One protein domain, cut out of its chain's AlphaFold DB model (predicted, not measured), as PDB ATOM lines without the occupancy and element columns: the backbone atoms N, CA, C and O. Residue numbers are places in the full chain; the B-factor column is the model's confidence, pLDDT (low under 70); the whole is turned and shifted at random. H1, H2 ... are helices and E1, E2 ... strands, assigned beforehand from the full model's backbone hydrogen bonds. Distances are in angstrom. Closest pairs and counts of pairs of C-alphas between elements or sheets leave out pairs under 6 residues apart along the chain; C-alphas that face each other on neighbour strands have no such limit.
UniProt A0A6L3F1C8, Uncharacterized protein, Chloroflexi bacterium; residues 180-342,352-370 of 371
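This is residues 180 to 342 and 352 to 370 of the 371 residues of an uncharacterized protein of Chloroflexi bacterium (UniProt A0A6L3F1C8). A twisted, curled sheet of six strands curls round the short helix H1 on one face, where H5 packs beside H1; the long helix H2 and H4 cover the opposite face, making three layers. H3 packs on H2 outside the sheet, and E6 lies beyond H5, far from the core. The printed part has 182 residues, with five named helices and seven named strands in the order H1 E1 E2 E3 H2 E4 H3 H4 E5 H5 E6 E7. The sheet, E5 E4 E1 E2 E3 E7, is mixed, and so is the class, helices and strands. The whole is compact, with a radius of gyration of the C-alphas of 15.6 A and spans of 46 by 42 by 25 A.

In sheet order, the strands are E5, residues 320 to 325, 16.9 A; E4, 270 to 275, 16.3 A; E1, 195 to 201, 19.7 A; E2, 205 to 214, 29.1 A; E3, 217 to 228, 30.6 A; and E7, 363 to 370, 15.6 A, ending at C-alpha 370 (-53.140, 29.177, 0.185). The helices are H1, residues 180 to 186, beginning at C-alpha 180 (-43.460, 39.849, 1.886); H2, 240 to 262, 32.4 A; H3, 294 to 298; H4, 303 to 315, 18.0 A; and H5, 326 to 332. E6, residues 340 to 342, pairs with no named strand.

E1, E2 and E3 form a meander, each strand the antiparallel neighbour of the one before, with N 198 and O 209 at 2.9 A and N 210 and O 222 at 2.9 A. E4 is parallel to E1, with N 274 and O 199 at 2.9 A, and to E5, with N 273 and O 322 at 2.8 A. E7 is parallel to E3, with N 370 and O 221 at 2.9 A; E3 bends by 57 degrees at residue 225 and E7 by 88 degrees at residue 366. E4, H3, H4, E5 is a strand-helix-strand unit, two parallel neighbour strands with helices between, and its crossover is right-handed. E3, H2, E4 is a split unit, with E1 and E2 between its strands in the sheet, also right-handed. H2 is on the sheet at a height of 9.2 A, over E1 and E2. H4 is at a height of 8.1 A, over E5. H2 touches H4 with residues 251 to 255 alone, closest at the C-alphas of Leu 251 and Val 311, 6.4 A, at a steep tilt of 52 degrees, the same way. H2 touches H3 at the C-alphas of Ala 243 and Leu 296, their closest, 5.1 A. H1 lies on the opposite face from H2 and touches H5, closest at the C-alphas of Pro 181 and Ala 330, 4.1 A. In H1, H2, H4 and H5 every O i to N i+4 pair is within hydrogen-bond range; H3 has 0 of 1, but 2 of 2 O i to N i+3 pairs.

The C-alphas farthest apart, Ala 215 and Asp 239, are 46.3 A apart. Residues 343 to 351 are not printed; C-alphas 342 and 352 are 5.3 A apart across the cut. The links E3 to H2 and E4 to H3 are long. Residue 357 has a pLDDT under 70.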
ATOM      1  N   LEU A 180     -44.786  39.527   2.423       96.56
ATOM      2  CA  LEU A 180     -43.460  39.849   1.886       96.56
ATOM      3  C   LEU A 180     -42.306  39.161   2.645       96.56
ATOM      4  O   LEU A 180     -41.534  38.474   1.977       96.56
ATOM      5  N   PRO A 181     -42.186  39.256   3.990       96.81
ATOM      6  CA  PRO A 181     -41.093  38.587   4.695       96.81
ATOM      7  C   PRO A 181     -41.114  37.063   4.529       96.81
ATOM      8  O   PRO A 181     -40.079  36.484   4.221       96.81
ATOM      9  N   LEU A 182     -42.289  36.422   4.637       97.31
ATOM     10  CA  LEU A 182     -42.441  34.967   4.469       97.31
ATOM     11  C   LEU A 182     -41.991  34.486   3.086       97.31
ATOM     12  O   LEU A 182     -41.240  33.520   2.986       97.31
ATOM     13  N   ILE A 183     -42.450  35.152   2.024       97.62
ATOM     14  CA  ILE A 183     -42.070  34.800   0.648       97.62
ATOM     15  C   ILE A 183     -40.577  35.039   0.451       97.62
ATOM     16  O   ILE A 183     -39.895  34.209  -0.138       97.62
ATOM     17  N   GLY A 184     -40.064  36.141   0.991       97.12
ATOM     18  CA  GLY A 184     -38.650  36.466   0.985       97.12
ATOM     19  C   GLY A 184     -37.770  35.363   1.553       97.12
ATOM     20  O   GLY A 184     -36.922  34.830   0.840       97.12
ATOM     21  N   VAL A 185     -38.003  34.971   2.810       97.12
ATOM     22  CA  VAL A 185     -37.199  33.926   3.466       97.12
ATOM     23  C   VAL A 185     -37.392  32.537   2.851       97.12
ATOM     24  O   VAL A 185     -36.472  31.721   2.910       97.12
ATOM     25  N   ALA A 186     -38.540  32.265   2.220       97.81
ATOM     26  CA  ALA A 186     -38.747  31.040   1.445       97.81
ATOM     27  C   ALA A 186     -37.807  30.970   0.232       97.81
ATOM     28  O   ALA A 186     -37.346  29.901  -0.157       97.81
ATOM     29  N   ARG A 187     -37.410  32.105  -0.346       96.81
ATOM     30  CA  ARG A 187     -36.443  32.077  -1.447       96.81
ATOM     31  C   ARG A 187     -35.031  31.641  -1.024       96.81
ATOM     32  O   ARG A 187     -34.230  31.353  -1.898       96.81
ATOM     33  N   ASP A 188     -34.715  31.535   0.267       94.50
ATOM     34  CA  ASP A 188     -33.400  31.093   0.783       94.50
ATOM     35  C   ASP A 188     -33.355  29.590   1.153       94.50
ATOM     36  O   ASP A 188     -32.555  29.120   1.975       94.50
ATOM     37  N   ALA A 189     -34.253  28.804   0.554       95.38
ATOM     38  CA  ALA A 189     -34.276  27.357   0.711       95.38
ATOM     39  C   ALA A 189     -33.074  26.675   0.025       95.38
ATOM     40  O   ALA A 189     -32.639  27.120  -1.041       95.38
ATOM     41  N   PRO A 190     -32.585  25.537   0.559       93.81
ATOM     42  CA  PRO A 190     -31.592  24.713  -0.126       93.81
ATOM     43  C   PRO A 190     -32.046  24.302  -1.531       93.81
ATOM     44  O   PRO A 190     -33.230  24.038  -1.753       93.81
ATOM     45  N   ALA A 191     -31.105  24.147  -2.466       91.88
ATOM     46  CA  ALA A 191     -31.418  23.813  -3.858       91.88
ATOM     47  C   ALA A 191     -32.251  22.520  -4.017       91.88
ATOM     48  O   ALA A 191     -33.130  22.443  -4.879       91.88
ATOM     49  N   ALA A 192     -32.006  21.531  -3.152       92.06
ATOM     50  CA  ALA A 192     -32.704  20.246  -3.135       92.06
ATOM     51  C   ALA A 192     -34.044  20.261  -2.369       92.06
ATOM     52  O   ALA A 192     -34.736  19.245  -2.330       92.06
ATOM     53  N   ALA A 193     -34.423  21.376  -1.735       94.38
ATOM     54  CA  ALA A 193     -35.647  21.435  -0.946       94.38
ATOM     55  C   ALA A 193     -36.891  21.372  -1.846       94.38
ATOM     56  O   ALA A 193     -37.056  22.194  -2.749       94.38
ATOM     57  N   GLN A 194     -37.783  20.424  -1.549       95.88
ATOM     58  CA  GLN A 194     -39.130  20.351  -2.128       95.88
ATOM     59  C   GLN A 194     -40.146  21.117  -1.286       95.88
ATOM     60  O   GLN A 194     -41.035  21.772  -1.824       95.88
ATOM     61  N   THR A 195     -39.999  21.071   0.041       97.31
ATOM     62  CA  THR A 195     -40.784  21.894   0.957       97.31
ATOM     63  C   THR A 195     -39.918  22.448   2.081       97.31
ATOM     64  O   THR A 195     -38.930  21.827   2.482       97.31
ATOM     65  N   GLN A 196     -40.273  23.631   2.575       97.50
ATOM     66  CA  GLN A 196     -39.574  24.292   3.672       97.50
ATOM     67  C   GLN A 196     -40.569  24.980   4.600       97.50
ATOM     68  O   GLN A 196     -41.496  25.641   4.137       97.50
ATOM     69  N   LEU A 197     -40.348  24.862   5.906       97.94
ATOM     70  CA  LEU A 197     -41.069  25.660   6.886       97.94
ATOM     71  C   LEU A 197     -40.397  27.026   7.049       97.94
ATOM     72  O   LEU A 197     -39.187  27.109   7.271       97.94
ATOM     73  N   VAL A 198     -41.193  28.086   6.956       98.44
ATOM     74  CA  VAL A 198     -40.732  29.465   7.108       98.44
ATOM     75  C   VAL A 198     -41.542  30.227   8.143       98.44
ATOM     76  O   VAL A 198     -42.720  29.932   8.367       98.44
ATOM     77  N   PHE A 199     -40.912  31.222   8.762       98.62
ATOM     78  CA  PHE A 199     -41.525  32.050   9.795       98.62
ATOM     79  C   PHE A 199     -41.257  33.532   9.572       98.62
ATOM     80  O   PHE A 199     -40.173  33.917   9.142       98.62
ATOM     81  N   ASP A 200     -42.240  34.342   9.951       97.81
ATOM     82  CA  ASP A 200     -42.137  35.786  10.091       97.81
ATOM     83  C   ASP A 200     -42.537  36.178  11.513       97.81
ATOM     84  O   ASP A 200     -43.721  36.220  11.863       97.81
ATOM     85  N   PHE A 201     -41.527  36.403  12.350       97.19
ATOM     86  CA  PHE A 201     -41.666  36.856  13.727       97.19
ATOM     87  C   PHE A 201     -41.783  38.383  13.745       97.19
ATOM     88  O   PHE A 201     -40.819  39.116  13.984       97.19
ATOM     89  N   GLY A 202     -43.004  38.856  13.495       93.88
ATOM     90  CA  GLY A 202     -43.382  40.251  13.690       93.88
ATOM     91  C   GLY A 202     -43.571  40.601  15.169       93.88
ATOM     92  O   GLY A 202     -43.469  39.754  16.053       93.88
ATOM     93  N   GLN A 203     -43.877  41.866  15.458       90.31
ATOM     94  CA  GLN A 203     -44.085  42.338  16.837       90.31
ATOM     95  C   GLN A 203     -45.476  42.013  17.405       90.31
ATOM     96  O   GLN A 203     -45.638  41.969  18.616       90.31
ATOM     97  N   THR A 204     -46.482  41.793  16.556       89.12
ATOM     98  CA  THR A 204     -47.859  41.495  17.001       89.12
ATOM     99  C   THR A 204     -48.187  40.014  16.882       89.12
ATOM    100  O   THR A 204     -48.737  39.416  17.800       89.12
ATOM    101  N   ASN A 205     -47.842  39.410  15.746       92.56
ATOM    102  CA  ASN A 205     -48.106  38.007  15.461       92.56
ATOM    103  C   ASN A 205     -46.875  37.367  14.831       92.56
ATOM    104  O   ASN A 205     -46.152  38.023  14.076       92.56
ATOM    105  N   VAL A 206     -46.709  36.073  15.082       96.75
ATOM    106  CA  VAL A 206     -45.845  35.204  14.292       96.75
ATOM    107  C   VAL A 206     -46.686  34.575  13.197       96.75
ATOM    108  O   VAL A 206     -47.674  33.883  13.467       96.75
ATOM    109  N   LYS A 207     -46.283  34.805  11.952       97.12
ATOM    110  CA  LYS A 207     -46.832  34.091  10.803       97.12
ATOM    111  C   LYS A 207     -45.897  32.942  10.463       97.12
ATOM    112  O   LYS A 207     -44.682  33.058  10.602       97.12
ATOM    113  N   SER A 208     -46.457  31.840   9.993       97.88
ATOM    114  CA  SER A 208     -45.669  30.720   9.491       97.88
ATOM    115  C   SER A 208     -46.299  30.166   8.228       97.88
ATOM    116  O   SER A 208     -47.488  30.376   7.980       97.88
ATOM    117  N   ALA A 209     -45.491  29.517   7.402       97.88
ATOM    118  CA  ALA A 209     -45.965  28.901   6.179       97.88
ATOM    119  C   ALA A 209     -45.097  27.715   5.768       97.88
ATOM    120  O   ALA A 209     -43.905  27.673   6.070       97.88
ATOM    121  N   VAL A 210     -45.689  26.784   5.023       98.00
ATOM    122  CA  VAL A 210     -44.939  25.765   4.284       98.00
ATOM    123  C   VAL A 210     -44.786  26.233   2.844       98.00
ATOM    124  O   VAL A 210     -45.759  26.313   2.093       98.00
ATOM    125  N   ALA A 211     -43.556  26.547   2.460       98.19
ATOM    126  CA  ALA A 211     -43.180  26.846   1.091       98.19
ATOM    127  C   ALA A 211     -42.977  25.550   0.303       98.19
ATOM    128  O   ALA A 211     -42.398  24.596   0.829       98.19
ATOM    129  N   LYS A 212     -43.435  25.513  -0.950       97.88
ATOM    130  CA  LYS A 212     -43.237  24.392  -1.873       97.88
ATOM    131  C   LYS A 212     -42.495  24.837  -3.120       97.88
ATOM    132  O   LYS A 212     -42.768  25.910  -3.664       97.88
ATOM    133  N   TYR A 213     -41.606  23.970  -3.582       97.75
ATOM    134  CA  TYR A 213     -40.770  24.213  -4.743       97.75
ATOM    135  C   TYR A 213     -40.978  23.128  -5.791       97.75
ATOM    136  O   TYR A 213     -41.037  21.946  -5.457       97.75
ATOM    137  N   ASP A 214     -41.026  23.541  -7.052       96.31
ATOM    138  CA  ASP A 214     -41.029  22.646  -8.206       96.31
ATOM    139  C   ASP A 214     -39.889  23.028  -9.150       96.31
ATOM    140  O   ASP A 214     -39.673  24.210  -9.410       96.31
ATOM    141  N   ALA A 215     -39.113  22.036  -9.592       93.94
ATOM    142  CA  ALA A 215     -37.923  22.212 -10.433       93.94
ATOM    143  C   ALA A 215     -36.984  23.359  -9.995       93.94
ATOM    144  O   ALA A 215     -36.341  24.017 -10.808       93.94
ATOM    145  N   GLY A 216     -36.903  23.619  -8.690       94.19
ATOM    146  CA  GLY A 216     -36.057  24.674  -8.150       94.19
ATOM    147  C   GLY A 216     -36.743  26.017  -7.871       94.19
ATOM    148  O   GLY A 216     -36.139  26.889  -7.252       94.19
ATOM    149  N   VAL A 217     -37.992  26.187  -8.297       96.94
ATOM    150  CA  VAL A 217     -38.752  27.444  -8.269       96.94
ATOM    151  C   VAL A 217     -39.761  27.427  -7.128       96.94
ATOM    152  O   VAL A 217     -40.439  26.425  -6.926       96.94
ATOM    153  N   LEU A 218     -39.900  28.529  -6.387       97.88
ATOM    154  CA  LEU A 218     -40.958  28.699  -5.388       97.88
ATOM    155  C   LEU A 218     -42.311  28.870  -6.094       97.88
ATOM    156  O   LEU A 218     -42.554  29.891  -6.742       97.88
ATOM    157  N   THR A 219     -43.189  27.874  -5.968       97.88
ATOM    158  CA  THR A 219     -44.478  27.822  -6.683       97.88
ATOM    159  C   THR A 219     -45.685  28.009  -5.776       97.88
ATOM    160  O   THR A 219     -46.727  28.476  -6.242       97.88
ATOM    161  N   GLN A 220     -45.560  27.703  -4.482       97.88
ATOM    162  CA  GLN A 220     -46.678  27.786  -3.548       97.88
ATOM    163  C   GLN A 220     -46.227  28.114  -2.120       97.88
ATOM    164  O   GLN A 220     -45.199  27.630  -1.649       97.88
ATOM    165  N   ILE A 221     -47.039  28.902  -1.418       97.69
ATOM    166  CA  ILE A 221     -46.920  29.203   0.010       97.69
ATOM    167  C   ILE A 221     -48.229  28.790   0.687       97.69
ATOM    168  O   ILE A 221     -49.282  29.356   0.401       97.69
ATOM    169  N   ASN A 222     -48.160  27.817   1.593       96.94
ATOM    170  CA  ASN A 222     -49.281  27.415   2.441       96.94
ATOM    171  C   ASN A 222     -49.181  28.134   3.777       96.94
ATOM    172  O   ASN A 222     -48.382  27.735   4.625       96.94
ATOM    173  N   ILE A 223     -49.959  29.195   3.948       96.44
ATOM    174  CA  ILE A 223     -50.041  29.943   5.195       96.44
ATOM    175  C   ILE A 223     -50.618  29.032   6.276       96.44
ATOM    176  O   ILE A 223     -51.623  28.359   6.082       96.44
ATOM    177  N   LEU A 224     -49.953  29.004   7.424       96.00
ATOM    178  CA  LEU A 224     -50.434  28.331   8.621       96.00
ATOM    179  C   LEU A 224     -51.097  29.362   9.549       96.00
ATOM    180  O   LEU A 224     -50.789  30.559   9.461       96.00
ATOM    181  N   PRO A 225     -51.975  28.930  10.474       94.19
ATOM    182  CA  PRO A 225     -52.581  29.827  11.448       94.19
ATOM    183  C   PRO A 225     -51.532  30.671  12.178       94.19
ATOM    184  O   PRO A 225     -50.542  30.156  12.701       94.19
ATOM    185  N   SER A 226     -51.752  31.984  12.202       93.50
ATOM    186  CA  SER A 226     -50.884  32.905  12.938       93.50
ATOM    187  C   SER A 226     -51.087  32.744  14.443       93.50
ATOM    188  O   SER A 226     -52.194  32.465  14.901       93.50
ATOM    189  N   VAL A 227     -50.021  32.957  15.208       95.75
ATOM    190  CA  VAL A 227     -50.049  32.934  16.677       95.75
ATOM    191  C   VAL A 227     -49.563  34.274  17.233       95.75
ATOM    192  O   VAL A 227     -48.827  34.976  16.534       95.75
ATOM    193  N   PRO A 228     -49.938  34.653  18.468       94.56
ATOM    194  CA  PRO A 228     -49.414  35.860  19.098       94.56
ATOM    195  C   PRO A 228     -47.881  35.866  19.146       94.56
ATOM    196  O   PRO A 228     -47.252  34.830  19.369       94.56
ATOM    197  N   ALA A 229     -47.283  37.036  18.928       93.75
ATOM    198  CA  ALA A 229     -45.843  37.208  19.068       93.75
ATOM    199  C   ALA A 229     -45.401  37.099  20.538       93.75
ATOM    200  O   ALA A 229     -46.141  37.521  21.428       93.75
ATOM    201  N   PRO A 230     -44.166  36.640  20.813       92.31
ATOM    202  CA  PRO A 230     -43.567  36.632  22.155       92.31
ATOM    203  C   PRO A 230     -43.171  38.040  22.658       92.31
ATOM    204  O   PRO A 230     -42.328  38.200  23.542       92.31
ATOM    205  N   CYS A 231     -43.751  39.083  22.062       84.94
ATOM    206  CA  CYS A 231     -43.424  40.484  22.270       84.94
ATOM    207  C   CYS A 231     -44.446  41.138  23.196       84.94
ATOM    208  O   CYS A 231     -45.290  41.916  22.761       84.94
ATOM    209  N   THR A 232     -44.374  40.806  24.482       72.88
ATOM    210  CA  THR A 232     -45.255  41.381  25.512       72.88
ATOM    211  C   THR A 232     -44.857  42.803  25.915       72.88
ATOM    212  O   THR A 232     -45.701  43.560  26.383       72.88
ATOM    213  N   ASP A 233     -43.594  43.182  25.695       72.31
ATOM    214  CA  ASP A 233     -43.061  44.526  25.929       72.31
ATOM    215  C   ASP A 233     -42.154  44.943  24.764       72.31
ATOM    216  O   ASP A 233     -41.142  44.288  24.489       72.31
ATOM    217  N   LEU A 234     -42.523  46.027  24.079       72.25
ATOM    218  CA  LEU A 234     -41.774  46.589  22.951       72.25
ATOM    219  C   LEU A 234     -40.699  47.592  23.387       72.25
ATOM    220  O   LEU A 234     -39.900  48.017  22.549       72.25
ATOM    221  N   ASN A 235     -40.650  47.957  24.671       77.38
ATOM    222  CA  ASN A 235     -39.614  48.837  25.189       77.38
ATOM    223  C   ASN A 235     -38.235  48.172  25.123       77.38
ATOM    224  O   ASN A 235     -38.085  46.943  25.140       77.38
ATOM    225  N   LEU A 236     -37.207  49.022  25.051       79.56
ATOM    226  CA  LEU A 236     -35.821  48.575  25.106       79.56
ATOM    227  C   LEU A 236     -35.563  47.935  26.470       79.56
ATOM    228  O   LEU A 236     -35.648  48.606  27.495       79.56
ATOM    229  N   ASN A 237     -35.234  46.647  26.475       80.88
ATOM    230  CA  ASN A 237     -35.037  45.897  27.706       80.88
ATOM    231  C   ASN A 237     -33.830  44.963  27.570       80.88
ATOM    232  O   ASN A 237     -33.728  44.207  26.604       80.88
ATOM    233  N   LYS A 238     -32.904  45.047  28.530       88.06
ATOM    234  CA  LYS A 238     -31.671  44.246  28.568       88.06
ATOM    235  C   LYS A 238     -31.725  43.104  29.586       88.06
ATOM    236  O   LYS A 238     -30.709  42.448  29.791       88.06
ATOM    237  N   ASP A 239     -32.869  42.893  30.236       89.94
ATOM    238  CA  ASP A 239     -33.063  41.858  31.248       89.94
ATOM    239  C   ASP A 239     -32.892  40.451  30.638       89.94
ATOM    240  O   ASP A 239     -33.682  40.052  29.771       89.94
ATOM    241  N   PRO A 240     -31.887  39.674  31.088       92.44
ATOM    242  CA  PRO A 240     -31.675  38.309  30.621       92.44
ATOM    243  C   PRO A 240     -32.858  37.372  30.895       92.44
ATOM    244  O   PRO A 240     -33.072  36.441  30.122       92.44
ATOM    245  N   VAL A 241     -33.647  37.599  31.954       93.12
ATOM    246  CA  VAL A 241     -34.814  36.758  32.274       93.12
ATOM    247  C   VAL A 241     -35.883  36.921  31.203       93.12
ATOM    248  O   VAL A 241     -36.378  35.933  30.657       93.12
ATOM    249  N   LEU A 242     -36.192  38.165  30.844       91.81
ATOM    250  CA  LEU A 242     -37.147  38.459  29.783       91.81
ATOM    251  C   LEU A 242     -36.630  37.989  28.417       91.81
ATOM    252  O   LEU A 242     -37.398  37.458  27.617       91.81
ATOM    253  N   ALA A 243     -35.325  38.120  28.158       93.88
ATOM    254  CA  ALA A 243     -34.713  37.567  26.955       93.88
ATOM    255  C   ALA A 243     -34.868  36.039  26.881       93.88
ATOM    256  O   ALA A 243     -35.229  35.512  25.827       93.88
ATOM    257  N   GLN A 244     -34.649  35.328  27.991       95.38
ATOM    258  CA  GLN A 244     -34.832  33.878  28.070       95.38
ATOM    259  C   GLN A 244     -36.298  33.491  27.827       95.38
ATOM    260  O   GLN A 244     -36.551  32.597  27.024       95.38
ATOM    261  N   GLN A 245     -37.257  34.213  28.416       94.75
ATOM    262  CA  GLN A 245     -38.691  34.002  28.177       94.75
ATOM    263  C   GLN A 245     -39.069  34.182  26.701       94.75
ATOM    264  O   GLN A 245     -39.720  33.309  26.127       94.75
ATOM    265  N   THR A 246     -38.632  35.276  26.064       95.12
ATOM    266  CA  THR A 246     -38.865  35.502  24.631       95.12
ATOM    267  C   THR A 246     -38.251  34.375  23.796       95.12
ATOM    268  O   THR A 246     -38.920  33.822  22.922       95.12
ATOM    269  N   GLY A 247     -37.005  33.985  24.083       96.12
ATOM    270  CA  GLY A 247     -36.320  32.901  23.376       96.12
ATOM    271  C   GLY A 247     -37.029  31.552  23.515       96.12
ATOM    272  O   GLY A 247     -37.191  30.839  22.524       96.12
ATOM    273  N   ASP A 248     -37.503  31.213  24.714       97.00
ATOM    274  CA  ASP A 248     -38.227  29.966  24.965       97.00
ATOM    275  C   ASP A 248     -39.574  29.921  24.240       97.00
ATOM    276  O   ASP A 248     -39.883  28.910  23.607       97.00
ATOM    277  N   GLN A 249     -40.322  31.028  24.233       97.25
ATOM    278  CA  GLN A 249     -41.576  31.139  23.483       97.25
ATOM    279  C   GLN A 249     -41.355  31.012  21.970       97.25
ATOM    280  O   GLN A 249     -42.120  30.329  21.287       97.25
ATOM    281  N   MET A 250     -40.292  31.619  21.426       97.94
ATOM    282  CA  MET A 250     -39.934  31.443  20.014       97.94
ATOM    283  C   MET A 250     -39.639  29.978  19.683       97.94
ATOM    284  O   MET A 250     -40.126  29.462  18.675       97.94
ATOM    285  N   LEU A 251     -38.861  29.300  20.530       98.19
ATOM    286  CA  LEU A 251     -38.537  27.884  20.359       98.19
ATOM    287  C   LEU A 251     -39.792  27.006  20.432       98.19
ATOM    288  O   LEU A 251     -39.918  26.077  19.635       98.19
ATOM    289  N   ASP A 252     -40.725  27.303  21.339       98.19
ATOM    290  CA  ASP A 252     -41.995  26.581  21.455       98.19
ATOM    291  C   ASP A 252     -42.845  26.723  20.195       98.19
ATOM    292  O   ASP A 252     -43.337  25.717  19.677       98.19
ATOM    293  N   ILE A 253     -42.966  27.942  19.663       98.12
ATOM    294  CA  ILE A 253     -43.680  28.209  18.408       98.12
ATOM    295  C   ILE A 253     -43.045  27.408  17.269       98.12
ATOM    296  O   ILE A 253     -43.734  26.631  16.610       98.12
ATOM    297  N   VAL A 254     -41.727  27.524  17.072       98.19
ATOM    298  CA  VAL A 254     -41.028  26.836  15.977       98.19
ATOM    299  C   VAL A 254     -41.140  25.318  16.101       98.19
ATOM    300  O   VAL A 254     -41.509  24.653  15.135       98.19
ATOM    301  N   CYS A 255     -40.878  24.755  17.283       97.69
ATOM    302  CA  CYS A 255     -40.912  23.307  17.487       97.69
ATOM    303  C   CYS A 255     -42.331  22.741  17.354       97.69
ATOM    304  O   CYS A 255     -42.511  21.652  16.805       97.69
ATOM    305  N   LYS A 256     -43.350  23.461  17.839       97.00
ATOM    306  CA  LYS A 256     -44.754  23.061  17.687       97.00
ATOM    307  C   LYS A 256     -45.165  23.068  16.217       97.00
ATOM    308  O   LYS A 256     -45.690  22.061  15.743       97.00
ATOM    309  N   THR A 257     -44.885  24.151  15.495       96.94
ATOM    310  CA  THR A 257     -45.221  24.267  14.070       96.94
ATOM    311  C   THR A 257     -44.458  23.243  13.232       96.94
ATOM    312  O   THR A 257     -45.044  22.625  12.348       96.94
ATOM    313  N   TRP A 258     -43.184  22.976  13.543       96.38
ATOM    314  CA  TRP A 258     -42.408  21.921  12.887       96.38
ATOM    315  C   TRP A 258     -43.067  20.549  13.028       96.38
ATOM    316  O   TRP A 258     -43.308  19.883  12.024       96.38
ATOM    317  N   ARG A 259     -43.418  20.141  14.258       95.12
ATOM    318  CA  ARG A 259     -44.070  18.845  14.526       95.12
ATOM    319  C   ARG A 259     -45.406  18.701  13.795       95.12
ATOM    320  O   ARG A 259     -45.730  17.613  13.333       95.12
ATOM    321  N   GLN A 260     -46.160  19.790  13.668       91.69
ATOM    322  CA  GLN A 260     -47.396  19.811  12.883       91.69
ATOM    323  C   GLN A 260     -47.119  19.693  11.377       91.69
ATOM    324  O   GLN A 260     -47.811  18.953  10.681       91.69
ATOM    325  N   GLY A 261     -46.090  20.386  10.882       87.88
ATOM    326  CA  GLY A 261     -45.723  20.412   9.469       87.88
ATOM    327  C   GLY A 261     -45.160  19.088   8.948       87.88
ATOM    328  O   GLY A 261     -45.588  18.643   7.888       87.88
ATOM    329  N   VAL A 262     -44.270  18.414   9.691       87.44
ATOM    330  CA  VAL A 262     -43.696  17.116   9.264       87.44
ATOM    331  C   VAL A 262     -44.738  16.003   9.143       87.44
ATOM    332  O   VAL A 262     -44.539  15.062   8.383       87.44
ATOM    333  N   GLY A 263     -45.863  16.108   9.857       81.25
ATOM    334  CA  GLY A 263     -46.981  15.172   9.714       81.25
ATOM    335  C   GLY A 263     -47.765  15.342   8.407       81.25
ATOM    336  O   GLY A 263     -48.555  14.470   8.059       81.25
ATOM    337  N   GLN A 264     -47.566  16.453   7.692       86.38
ATOM    338  CA  GLN A 264     -48.326  16.822   6.492       86.38
ATOM    339  C   GLN A 264     -47.444  16.996   5.247       86.38
ATOM    340  O   GLN A 264     -47.931  16.855   4.125       86.38
ATOM    341  N   PHE A 265     -46.159  17.312   5.422       88.75
ATOM    342  CA  PHE A 265     -45.234  17.646   4.340       88.75
ATOM    343  C   PHE A 265     -43.833  17.063   4.593       88.75
ATOM    344  O   PHE A 265     -43.378  17.038   5.737       88.75
ATOM    345  N   PRO A 266     -43.098  16.659   3.539       89.88
ATOM    346  CA  PRO A 266     -41.702  16.237   3.649       89.88
ATOM    347  C   PRO A 266     -40.777  17.460   3.781       89.88
ATOM    348  O   PRO A 266     -40.189  17.927   2.801       89.88
ATOM    349  N   LEU A 267     -40.702  18.025   4.989       94.62
ATOM    350  CA  LEU A 267     -39.937  19.242   5.270       94.62
ATOM    351  C   LEU A 267     -38.423  19.007   5.174       94.62
ATOM    352  O   LEU A 267     -37.895  18.034   5.709       94.62
ATOM    353  N   THR A 268     -37.706  19.949   4.561       95.19
ATOM    354  CA  THR A 268     -36.238  19.997   4.648       95.19
ATOM    355  C   THR A 268     -35.772  20.346   6.061       95.19
ATOM    356  O   THR A 268     -36.400  21.158   6.739       95.19
ATOM    357  N   HIS A 269     -34.622  19.815   6.482       95.62
ATOM    358  CA  HIS A 269     -33.986  20.076   7.782       95.62
ATOM    359  C   HIS A 269     -33.312  21.465   7.871       95.62
ATOM    360  O   HIS A 269     -32.351  21.664   8.611       95.62
ATOM    361  N   GLN A 270     -33.818  22.439   7.113       96.06
ATOM    362  CA  GLN A 270     -33.478  23.851   7.232       96.06
ATOM    363  C   GLN A 270     -34.768  24.660   7.337       96.06
ATOM    364  O   GLN A 270     -35.644  24.542   6.484       96.06
ATOM    365  N   LEU A 271     -34.862  25.558   8.307       96.00
ATOM    366  CA  LEU A 271     -35.945  26.532   8.399       96.00
ATOM    367  C   LEU A 271     -35.401  27.955   8.284       96.00
ATOM    368  O   LEU A 271     -34.291  28.246   8.734       96.00
ATOM    369  N   SER A 272     -36.182  28.828   7.657       97.38
ATOM    370  CA  SER A 272     -35.825  30.237   7.486       97.38
ATOM    371  C   SER A 272     -36.783  31.103   8.297       97.38
ATOM    372  O   SER A 272     -38.000  30.913   8.257       97.38
ATOM    373  N   VAL A 273     -36.236  32.045   9.054       98.12
ATOM    374  CA  VAL A 273     -36.981  32.871  10.005       98.12
ATOM    375  C   VAL A 273     -36.625  34.329   9.765       98.12
ATOM    376  O   VAL A 273     -35.454  34.691   9.847       98.12
ATOM    377  N   SER A 274     -37.619  35.177   9.517       97.38
ATOM    378  CA  SER A 274     -37.442  36.621   9.645       97.38
ATOM    379  C   SER A 274     -37.786  37.096  11.051       97.38
ATOM    380  O   SER A 274     -38.782  36.658  11.623       97.38
ATOM    381  N   LEU A 275     -36.975  38.001  11.598       95.94
ATOM    382  CA  LEU A 275     -37.204  38.677  12.873       95.94
ATOM    383  C   LEU A 275     -37.403  40.173  12.632       95.94
ATOM    384  O   LEU A 275     -36.627  40.788  11.896       95.94
ATOM    385  N   ALA A 276     -38.369  40.781  13.321       93.44
ATOM    386  CA  ALA A 276     -38.502  42.239  13.422       93.44
ATOM    387  C   ALA A 276     -37.408  42.837  14.334       93.44
ATOM    388  O   ALA A 276     -37.692  43.396  15.396       93.44
ATOM    389  N   CYS A 277     -36.147  42.620  13.953       91.62
ATOM    390  CA  CYS A 277     -34.936  43.068  14.629       91.62
ATOM    391  C   CYS A 277     -33.772  43.150  13.638       91.62
ATOM    392  O   CYS A 277     -33.591  42.253  12.810       91.62
ATOM    393  N   TYR A 278     -32.973  44.215  13.720       89.06
ATOM    394  CA  TYR A 278     -31.809  44.369  12.851       89.06
ATOM    395  C   TYR A 278     -30.752  43.309  13.165       89.06
ATOM    396  O   TYR A 278     -30.175  43.286  14.256       89.06
ATOM    397  N   LEU A 279     -30.467  42.474  12.164       89.69
ATOM    398  CA  LEU A 279     -29.459  41.425  12.222       89.69
ATOM    399  C   LEU A 279     -28.319  41.701  11.239       89.69
ATOM    400  O   LEU A 279     -28.548  42.165  10.121       89.69
ATOM    401  N   LEU A 280     -27.105  41.344  11.640       88.25
ATOM    402  CA  LEU A 280     -25.940  41.232  10.774       88.25
ATOM    403  C   LEU A 280     -25.308  39.859  11.010       88.25
ATOM    404  O   LEU A 280     -24.773  39.609  12.087       88.25
ATOM    405  N   ASP A 281     -25.407  38.978  10.015       87.50
ATOM    406  CA  ASP A 281     -24.837  37.623  10.058       87.50
ATOM    407  C   ASP A 281     -25.209  36.858  11.344       87.50
ATOM    408  O   ASP A 281     -24.362  36.487  12.147       87.50
ATOM    409  N   GLY A 282     -26.510  36.753  11.634       91.38
ATOM    410  CA  GLY A 282     -27.010  36.062  12.830       91.38
ATOM    411  C   GLY A 282     -26.802  36.783  14.171       91.38
ATOM    412  O   GLY A 282     -27.297  36.290  15.191       91.38
ATOM    413  N   HIS A 283     -26.137  37.942  14.195       91.38
ATOM    414  CA  HIS A 283     -25.974  38.789  15.380       91.38
ATOM    415  C   HIS A 283     -27.010  39.914  15.375       91.38
ATOM    416  O   HIS A 283     -27.191  40.573  14.353       91.38
ATOM    417  N   ALA A 284     -27.641  40.205  16.514       88.94
ATOM    418  CA  ALA A 284     -28.323  41.489  16.668       88.94
ATOM    419  C   ALA A 284     -27.293  42.624  16.669       88.94
ATOM    420  O   ALA A 284     -26.168  42.462  17.155       88.94
ATOM    421  N   ILE A 285     -27.661  43.790  16.134       83.75
ATOM    422  CA  ILE A 285     -26.739  44.926  16.128       83.75
ATOM    423  C   ILE A 285     -26.641  45.515  17.541       83.75
ATOM    424  O   ILE A 285     -27.535  46.222  18.017       83.75
ATOM    425  N   LYS A 286     -25.515  45.211  18.195       77.12
ATOM    426  CA  LYS A 286     -25.217  45.592  19.576       77.12
ATOM    427  C   LYS A 286     -25.409  47.087  19.814       77.12
ATOM    428  O   LYS A 286     -24.989  47.898  19.002       77.12
ATOM    429  N   ASP A 287     -26.035  47.424  20.939       74.62
ATOM    430  CA  ASP A 287     -26.324  48.798  21.391       74.62
ATOM    431  C   ASP A 287     -27.351  49.588  20.558       74.62
ATOM    432  O   ASP A 287     -27.723  50.689  20.959       74.62
ATOM    433  N   TYR A 288     -27.890  49.017  19.474       73.25
ATOM    434  CA  TYR A 288     -28.872  49.693  18.616       73.25
ATOM    435  C   TYR A 288     -30.280  49.107  18.686       73.25
ATOM    436  O   TYR A 288     -31.246  49.862  18.578       73.25
ATOM    437  N   ASP A 289     -30.410  47.793  18.871       78.56
ATOM    438  CA  ASP A 289     -31.709  47.122  18.904       78.56
ATOM    439  C   ASP A 289     -31.839  46.242  20.150       78.56
ATOM    440  O   ASP A 289     -31.274  45.155  20.231       78.56
ATOM    441  N   TRP A 290     -32.575  46.746  21.142       84.38
ATOM    442  CA  TRP A 290     -32.931  46.041  22.381       84.38
ATOM    443  C   TRP A 290     -34.446  45.842  22.501       84.38
ATOM    444  O   TRP A 290     -34.970  45.677  23.604       84.38
ATOM    445  N   GLY A 291     -35.153  45.884  21.367       86.62
ATOM    446  CA  GLY A 291     -36.578  45.583  21.311       86.62
ATOM    447  C   GLY A 291     -36.863  44.109  21.613       86.62
ATOM    448  O   GLY A 291     -36.020  43.374  22.136       86.62
ATOM    449  N   CYS A 292     -38.063  43.658  21.251       90.62
ATOM    450  CA  CYS A 292     -38.539  42.304  21.544       90.62
ATOM    451  C   CYS A 292     -37.540  41.195  21.172       90.62
ATOM    452  O   CYS A 292     -37.199  40.387  22.025       90.62
ATOM    453  N   TYR A 293     -37.037  41.166  19.934       93.56
ATOM    454  CA  TYR A 293     -36.091  40.127  19.500       93.56
ATOM    455  C   TYR A 293     -34.626  40.533  19.705       93.56
ATOM    456  O   TYR A 293     -33.779  39.678  19.953       93.56
ATOM    457  N   GLY A 294     -34.318  41.834  19.677       91.62
ATOM    458  CA  GLY A 294     -32.960  42.343  19.893       91.62
ATOM    459  C   GLY A 294     -32.405  42.030  21.284       91.62
ATOM    460  O   GLY A 294     -31.207  41.793  21.435       91.62
ATOM    461  N   ARG A 295     -33.264  41.924  22.309       92.12
ATOM    462  CA  ARG A 295     -32.850  41.541  23.673       92.12
ATOM    463  C   ARG A 295     -32.258  40.139  23.788       92.12
ATOM    464  O   ARG A 295     -31.563  39.873  24.761       92.12
ATOM    465  N   LEU A 296     -32.468  39.256  22.806       93.88
ATOM    466  CA  LEU A 296     -31.853  37.921  22.794       93.88
ATOM    467  C   LEU A 296     -30.320  37.983  22.825       93.88
ATOM    468  O   LEU A 296     -29.679  37.025  23.254       93.88
ATOM    469  N   GLN A 297     -29.731  39.126  22.457       93.25
ATOM    470  CA  GLN A 297     -28.298  39.368  22.615       93.25
ATOM    471  C   GLN A 297     -27.817  39.329  24.084       93.25
ATOM    472  O   GLN A 297     -26.624  39.196  24.336       93.25
ATOM    473  N   ALA A 298     -28.726  39.425  25.064       93.19
ATOM    474  CA  ALA A 298     -28.413  39.208  26.478       93.19
ATOM    475  C   ALA A 298     -28.046  37.745  26.790       93.19
ATOM    476  O   ALA A 298     -27.401  37.480  27.801       93.19
ATOM    477  N   LEU A 299     -28.461  36.798  25.939       94.19
ATOM    478  CA  LEU A 299     -28.220  35.363  26.119       94.19
ATOM    479  C   LEU A 299     -27.033  34.853  25.300       94.19
ATOM    480  O   LEU A 299     -26.433  33.838  25.642       94.19
ATOM    481  N   THR A 300     -26.745  35.500  24.173       94.00
ATOM    482  CA  THR A 300     -25.747  35.042  23.205       94.00
ATOM    483  C   THR A 300     -25.261  36.196  22.342       94.00
ATOM    484  O   THR A 300     -26.015  37.111  22.032       94.00
ATOM    485  N   ASN A 301     -24.021  36.114  21.867       90.69
ATOM    486  CA  ASN A 301     -23.545  37.025  20.828       90.69
ATOM    487  C   ASN A 301     -24.087  36.637  19.440       90.69
ATOM    488  O   ASN A 301     -24.270  37.513  18.603       90.69
ATOM    489  N   HIS A 302     -24.391  35.353  19.206       95.69
ATOM    490  CA  HIS A 302     -24.817  34.830  17.905       95.69
ATOM    491  C   HIS A 302     -26.172  34.116  18.019       95.69
ATOM    492  O   HIS A 302     -26.257  32.934  18.380       95.69
ATOM    493  N   ILE A 303     -27.253  34.839  17.715       95.94
ATOM    494  CA  ILE A 303     -28.639  34.386  17.913       95.94
ATOM    495  C   ILE A 303     -28.946  33.187  17.013       95.94
ATOM    496  O   ILE A 303     -29.529  32.210  17.479       95.94
ATOM    497  N   GLN A 304     -28.500  33.209  15.755       97.31
ATOM    498  CA  GLN A 304     -28.771  32.126  14.801       97.31
ATOM    499  C   GLN A 304     -28.181  30.777  15.239       97.31
ATOM    500  O   GLN A 304     -28.819  29.740  15.055       97.31
ATOM    501  N   THR A 305     -26.992  30.788  15.848       97.56
ATOM    502  CA  THR A 305     -26.306  29.556  16.289       97.56
ATOM    503  C   THR A 305     -27.010  28.990  17.504       97.56
ATOM    504  O   THR A 305     -27.426  27.836  17.481       97.56
ATOM    505  N   MET A 306     -27.267  29.837  18.506       97.06
ATOM    506  CA  MET A 306     -28.049  29.448  19.678       97.06
ATOM    507  C   MET A 306     -29.410  28.865  19.269       97.06
ATOM    508  O   MET A 306     -29.841  27.850  19.813       97.06
ATOM    509  N   PHE A 307     -30.106  29.489  18.315       97.00
ATOM    510  CA  PHE A 307     -31.422  29.028  17.888       97.00
ATOM    511  C   PHE A 307     -31.348  27.707  17.105       97.00
ATOM    512  O   PHE A 307     -32.140  26.806  17.365       97.00
ATOM    513  N   THR A 308     -30.351  27.548  16.228       98.31
ATOM    514  CA  THR A 308     -30.039  26.286  15.531       98.31
ATOM    515  C   THR A 308     -29.806  25.137  16.513       98.31
ATOM    516  O   THR A 308     -30.442  24.087  16.406       98.31
ATOM    517  N   GLU A 309     -28.949  25.348  17.511       98.31
ATOM    518  CA  GLU A 309     -28.623  24.346  18.530       98.31
ATOM    519  C   GLU A 309     -29.847  23.987  19.378       98.31
ATOM    520  O   GLU A 309     -30.167  22.810  19.552       98.31
ATOM    521  N   ARG A 310     -30.579  24.995  19.871       98.25
ATOM    522  CA  ARG A 310     -31.735  24.778  20.753       98.25
ATOM    523  C   ARG A 310     -32.921  24.139  20.028       98.25
ATOM    524  O   ARG A 310     -33.576  23.278  20.615       98.25
ATOM    525  N   VAL A 311     -33.201  24.509  18.774       98.25
ATOM    526  CA  VAL A 311     -34.240  23.841  17.967       98.25
ATOM    527  C   VAL A 311     -33.847  22.392  17.693       98.25
ATOM    528  O   VAL A 311     -34.660  21.495  17.926       98.25
ATOM    529  N   SER A 312     -32.601  22.149  17.268       98.50
ATOM    530  CA  SER A 312     -32.108  20.792  17.003       98.50
ATOM    531  C   SER A 312     -32.222  19.899  18.240       98.50
ATOM    532  O   SER A 312     -32.751  18.790  18.166       98.50
ATOM    533  N   ALA A 313     -31.810  20.410  19.404       98.19
ATOM    534  CA  ALA A 313     -31.911  19.694  20.671       98.19
ATOM    535  C   ALA A 313     -33.370  19.386  21.059       98.19
ATOM    536  O   ALA A 313     -33.677  18.259  21.439       98.19
ATOM    537  N   ARG A 314     -34.298  20.348  20.925       98.06
ATOM    538  CA  ARG A 314     -35.723  20.149  21.270       98.06
ATOM    539  C   ARG A 314     -36.461  19.200  20.324       98.06
ATOM    540  O   ARG A 314     -37.466  18.601  20.720       98.06
ATOM    541  N   LEU A 315     -36.017  19.099  19.075       96.75
ATOM    542  CA  LEU A 315     -36.600  18.198  18.078       96.75
ATOM    543  C   LEU A 315     -35.874  16.848  17.997       96.75
ATOM    544  O   LEU A 315     -36.398  15.933  17.368       96.75
ATOM    545  N   ASN A 316     -34.720  16.710  18.659       96.88
ATOM    546  CA  ASN A 316     -33.842  15.539  18.610       96.88
ATOM    547  C   ASN A 316     -33.459  15.125  17.174       96.88
ATOM    548  O   ASN A 316     -33.337  13.943  16.859       96.88
ATOM    549  N   ILE A 317     -33.299  16.117  16.297       96.19
ATOM    550  CA  ILE A 317     -32.846  15.966  14.912       96.19
ATOM    551  C   ILE A 317     -32.004  17.191  14.528       96.19
ATOM    552  O   ILE A 317     -32.285  18.286  15.019       96.19
ATOM    553  N   PRO A 318     -30.988  17.059  13.657       97.38
ATOM    554  CA  PRO A 318     -30.239  18.213  13.172       97.38
ATOM    555  C   PRO A 318     -31.141  19.121  12.330       97.38
ATOM    556  O   PRO A 318     -31.648  18.685  11.297       97.38
ATOM    557  N   ILE A 319     -31.325  20.367  12.765       97.50
ATOM    558  CA  ILE A 319     -32.085  21.404  12.062       97.50
ATOM    559  C   ILE A 319     -31.228  22.651  11.944       97.50
ATOM    560  O   ILE A 319     -30.827  23.231  12.949       97.50
ATOM    561  N   GLN A 320     -31.007  23.110  10.717       97.69
ATOM    562  CA  GLN A 320     -30.364  24.391  10.467       97.69
ATOM    563  C   GLN A 320     -31.398  25.519  10.498       97.69
ATOM    564  O   GLN A 320     -32.428  25.449   9.827       97.69
ATOM    565  N   VAL A 321     -31.117  26.589  11.238       97.75
ATOM    566  CA  VAL A 321     -31.945  27.797  11.217       97.75
ATOM    567  C   VAL A 321     -31.183  28.921  10.529       97.75
ATOM    568  O   VAL A 321     -30.049  29.212  10.897       97.75
ATOM    569  N   LYS A 322     -31.815  29.569   9.548       96.81
ATOM    570  CA  LYS A 322     -31.331  30.817   8.951       96.81
ATOM    571  C   LYS A 322     -32.176  31.990   9.435       96.81
ATOM    572  O   LYS A 322     -33.400  31.957   9.299       96.81
ATOM    573  N   LEU A 323     -31.528  33.006  10.002       96.75
ATOM    574  CA  LEU A 323     -32.182  34.212  10.497       96.75
ATOM    575  C   LEU A 323     -31.977  35.382   9.539       96.75
ATOM    576  O   LEU A 323     -30.866  35.659   9.099       96.75
ATOM    577  N   HIS A 324     -33.056  36.117   9.302       95.25
ATOM    578  CA  HIS A 324     -33.085  37.314   8.470       95.25
ATOM    579  C   HIS A 324     -33.751  38.461   9.233       95.25
ATOM    580  O   HIS A 324     -34.650  38.237  10.038       95.25
ATOM    581  N   HIS A 325     -33.350  39.702   8.969       93.81
ATOM    582  CA  HIS A 325     -34.174  40.858   9.347       93.81
ATOM    583  C   HIS A 325     -35.442  40.872   8.479       93.81
ATOM    584  O   HIS A 325     -35.360  40.616   7.278       93.81
ATOM    585  N   ASP A 326     -36.604  41.185   9.046       94.38
ATOM    586  CA  ASP A 326     -37.902  41.198   8.350       94.38
ATOM    587  C   ASP A 326     -37.940  42.098   7.111       94.38
ATOM    588  O   ASP A 326     -38.451  41.695   6.065       94.38
ATOM    589  N   GLY A 327     -37.329  43.278   7.173       94.56
ATOM    590  CA  GLY A 327     -37.201  44.155   6.020       94.56
ATOM    591  C   GLY A 327     -36.267  43.589   4.945       94.56
ATOM    592  O   GLY A 327     -36.561  43.703   3.756       94.56
ATOM    593  N   ALA A 328     -35.178  42.919   5.342       93.62
ATOM    594  CA  ALA A 328     -34.267  42.264   4.397       93.62
ATOM    595  C   ALA A 328     -34.955  41.074   3.713       93.62
ATOM    596  O   ALA A 328     -34.906  40.959   2.491       93.62
ATOM    597  N   ALA A 329     -35.686  40.271   4.486       96.12
ATOM    598  CA  ALA A 329     -36.551  39.222   3.973       96.12
ATOM    599  C   ALA A 329     -37.577  39.783   2.981       96.12
ATOM    600  O   ALA A 329     -37.644  39.327   1.847       96.12
ATOM    601  N   ALA A 330     -38.314  40.837   3.337       97.12
ATOM    602  CA  ALA A 330     -39.264  41.468   2.420       97.12
ATOM    603  C   ALA A 330     -38.612  41.901   1.092       97.12
ATOM    604  O   ALA A 330     -39.209  41.741   0.027       97.12
ATOM    605  N   ALA A 331     -37.375  42.402   1.143       96.56
ATOM    606  CA  ALA A 331     -36.624  42.808  -0.038       96.56
ATOM    607  C   ALA A 331     -36.135  41.644  -0.910       96.56
ATOM    608  O   ALA A 331     -36.002  41.810  -2.122       96.56
ATOM    609  N   MET A 332     -35.942  40.451  -0.340       96.19
ATOM    610  CA  MET A 332     -35.586  39.250  -1.101       96.19
ATOM    611  C   MET A 332     -36.656  38.860  -2.122       96.19
ATOM    612  O   MET A 332     -36.332  38.181  -3.086       96.19
ATOM    613  N   VAL A 333     -37.911  39.299  -1.977       96.38
ATOM    614  CA  VAL A 333     -38.964  39.068  -2.985       96.38
ATOM    615  C   VAL A 333     -38.606  39.695  -4.334       96.38
ATOM    616  O   VAL A 333     -38.867  39.084  -5.364       96.38
ATOM    617  N   TYR A 334     -37.923  40.838  -4.321       95.50
ATOM    618  CA  TYR A 334     -37.563  41.614  -5.511       95.50
ATOM    619  C   TYR A 334     -36.060  41.564  -5.814       95.50
ATOM    620  O   TYR A 334     -35.521  42.453  -6.466       95.50
ATOM    621  N   ALA A 335     -35.351  40.550  -5.302       93.50
ATOM    622  CA  ALA A 335     -33.922  40.376  -5.559       93.50
ATOM    623  C   ALA A 335     -33.617  40.396  -7.065       93.50
ATOM    624  O   ALA A 335     -34.275  39.696  -7.835       93.50
ATOM    625  N   GLY A 336     -32.611  41.185  -7.449       90.88
ATOM    626  CA  GLY A 336     -32.270  41.478  -8.842       90.88
ATOM    627  C   GLY A 336     -32.816  42.812  -9.366       90.88
ATOM    628  O   GLY A 336     -32.314  43.292 -10.377       90.88
ATOM    629  N   GLU A 337     -33.780  43.447  -8.690       93.12
ATOM    630  CA  GLU A 337     -34.248  44.786  -9.068       93.12
ATOM    631  C   GLU A 337     -33.315  45.872  -8.514       93.12
ATOM    632  O   GLU A 337     -33.204  46.081  -7.301       93.12
ATOM    633  N   GLU A 338     -32.634  46.579  -9.415       92.75
ATOM    634  CA  GLU A 338     -31.749  47.687  -9.061       92.75
ATOM    635  C   GLU A 338     -32.534  48.913  -8.568       92.75
ATOM    636  O   GLU A 338     -33.732  49.054  -8.818       92.75
ATOM    637  N   LYS A 339     -31.850  49.818  -7.847       95.19
ATOM    638  CA  LYS A 339     -32.398  51.111  -7.379       95.19
ATOM    639  C   LYS A 339     -33.764  50.994  -6.688       95.19
ATOM    640  O   LYS A 339     -34.612  51.886  -6.778       95.19
ATOM    641  N   THR A 340     -33.959  49.885  -5.984       96.81
ATOM    642  CA  THR A 340     -35.232  49.511  -5.380       96.81
ATOM    643  C   THR A 340     -35.118  49.471  -3.862       96.81
ATOM    644  O   THR A 340     -34.119  49.017  -3.303       96.81
ATOM    645  N   ALA A 341     -36.158  49.931  -3.172       97.75
ATOM    646  CA  ALA A 341     -36.342  49.695  -1.746       97.75
ATOM    647  C   ALA A 341     -37.682  49.001  -1.488       97.75
ATOM    648  O   ALA A 341     -38.650  49.157  -2.234       97.75
ATOM    649  N   VAL A 342     -37.751  48.240  -0.402       98.06
ATOM    650  CA  VAL A 342     -38.988  47.613   0.064       98.06
ATOM    651  C   VAL A 342     -39.289  48.121   1.456       98.06
ATOM    652  O   VAL A 342     -38.449  48.008   2.346       98.06
ATOM    653  N   GLY A 352     -35.936  47.087   3.635       95.25
ATOM    654  CA  GLY A 352     -34.805  46.389   3.048       95.25
ATOM    655  C   GLY A 352     -34.566  46.809   1.611       95.25
ATOM    656  O   GLY A 352     -35.353  47.540   1.008       95.25
ATOM    657  N   TYR A 353     -33.455  46.330   1.073       94.75
ATOM    658  CA  TYR A 353     -32.981  46.671  -0.258       94.75
ATOM    659  C   TYR A 353     -32.682  45.363  -0.986       94.75
ATOM    660  O   TYR A 353     -31.976  44.528  -0.408       94.75
ATOM    661  N   PRO A 354     -33.243  45.133  -2.184       92.19
ATOM    662  CA  PRO A 354     -33.016  43.896  -2.907       92.19
ATOM    663  C   PRO A 354     -31.525  43.683  -3.154       92.19
ATOM    664  O   PRO A 354     -30.818  44.577  -3.616       92.19
ATOM    665  N   ALA A 355     -31.031  42.507  -2.782       79.31
ATOM    666  CA  ALA A 355     -29.626  42.190  -2.947       79.31
ATOM    667  C   ALA A 355     -29.334  41.760  -4.390       79.31
ATOM    668  O   ALA A 355     -30.080  40.979  -4.985       79.31
ATOM    669  N   GLU A 356     -28.208  42.231  -4.918       71.12
ATOM    670  CA  GLU A 356     -27.612  41.717  -6.149       71.12
ATOM    671  C   GLU A 356     -26.799  40.455  -5.832       71.12
ATOM    672  O   GLU A 356     -25.996  40.446  -4.896       71.12
ATOM    673  N   GLY A 357     -26.993  39.391  -6.616       64.81
ATOM    674  CA  GLY A 357     -26.134  38.202  -6.582       64.81
ATOM    675  C   GLY A 357     -26.335  37.240  -5.407       64.81
ATOM    676  O   GLY A 357     -25.469  36.398  -5.183       64.81
ATOM    677  N   LEU A 358     -27.441  37.323  -4.655       71.06
ATOM    678  CA  LEU A 358     -27.821  36.229  -3.751       71.06
ATOM    679  C   LEU A 358     -28.369  35.051  -4.568       71.06
ATOM    680  O   LEU A 358     -29.256  35.239  -5.403       71.06
ATOM    681  N   GLU A 359     -27.888  33.839  -4.285       85.19
ATOM    682  CA  GLU A 359     -28.430  32.590  -4.838       85.19
ATOM    683  C   GLU A 359     -29.787  32.262  -4.198       85.19
ATOM    684  O   GLU A 359     -29.927  31.375  -3.360       85.19
ATOM    685  N   LEU A 360     -30.804  33.035  -4.570       93.94
ATOM    686  CA  LEU A 360     -32.178  32.840  -4.131       93.94
ATOM    687  C   LEU A 360     -32.947  31.979  -5.127       93.94
ATOM    688  O   LEU A 360     -32.824  32.142  -6.342       93.94
ATOM    689  N   ARG A 361     -33.831  31.124  -4.611       94.81
ATOM    690  CA  ARG A 361     -34.803  30.373  -5.412       94.81
ATOM    691  C   ARG A 361     -35.609  31.355  -6.275       94.81
ATOM    692  O   ARG A 361     -36.056  32.389  -5.753       94.81
ATOM    693  N   PRO A 362     -35.813  31.068  -7.571       94.94
ATOM    694  CA  PRO A 362     -36.686  31.872  -8.411       94.94
ATOM    695  C   PRO A 362     -38.110  31.867  -7.857       94.94
ATOM    696  O   PRO A 362     -38.551  30.881  -7.261       94.94
ATOM    697  N   LEU A 363     -38.828  32.962  -8.074       94.81
ATOM    698  CA  LEU A 363     -40.238  33.079  -7.732       94.81
ATOM    699  C   LEU A 363     -41.079  32.807  -8.981       94.81
ATOM    700  O   LEU A 363     -40.829  33.405 -10.023       94.81
ATOM    701  N   SER A 364     -42.073  31.923  -8.886       95.75
ATOM    702  CA  SER A 364     -43.020  31.713  -9.985       95.75
ATOM    703  C   SER A 364     -43.887  32.956 -10.205       95.75
ATOM    704  O   SER A 364     -44.453  33.493  -9.253       95.75
ATOM    705  N   GLU A 365     -44.091  33.357 -11.463       92.50
ATOM    706  CA  GLU A 365     -45.068  34.398 -11.832       92.50
ATOM    707  C   GLU A 365     -46.504  34.024 -11.427       92.50
ATOM    708  O   GLU A 365     -47.355  34.888 -11.234       92.50
ATOM    709  N   LYS A 366     -46.770  32.720 -11.276       93.88
ATOM    710  CA  LYS A 366     -48.060  32.155 -10.860       93.88
ATOM    711  C   LYS A 366     -48.016  31.630  -9.423       93.88
ATOM    712  O   LYS A 366     -48.672  30.634  -9.124       93.88
ATOM    713  N   LEU A 367     -47.208  32.246  -8.555       96.81
ATOM    714  CA  LEU A 367     -47.122  31.872  -7.143       96.81
ATOM    715  C   LEU A 367     -48.523  31.775  -6.522       96.81
ATOM    716  O   LEU A 367     -49.269  32.753  -6.496       96.81
ATOM    717  N   SER A 368     -48.849  30.607  -5.974       96.69
ATOM    718  CA  SER A 368     -50.103  30.392  -5.255       96.69
ATOM    719  C   SER A 368     -49.915  30.612  -3.754       96.69
ATOM    720  O   SER A 368     -48.997  30.055  -3.151       96.69
ATOM    721  N   ILE A 369     -50.788  31.410  -3.136       95.69
ATOM    722  CA  ILE A 369     -50.832  31.604  -1.680       95.69
ATOM    723  C   ILE A 369     -52.131  30.981  -1.174       95.69
ATOM    724  O   ILE A 369     -53.216  31.463  -1.498       95.69
ATOM    725  N   LEU A 370     -52.013  29.901  -0.403       94.06
ATOM    726  CA  LEU A 370     -53.140  29.177   0.185       94.06
ATOM    727  C   LEU A 370     -53.216  29.462   1.687       94.06
ATOM    728  O   LEU A 370     -52.173  29.628   2.319       94.06
TER     729      LEU A 370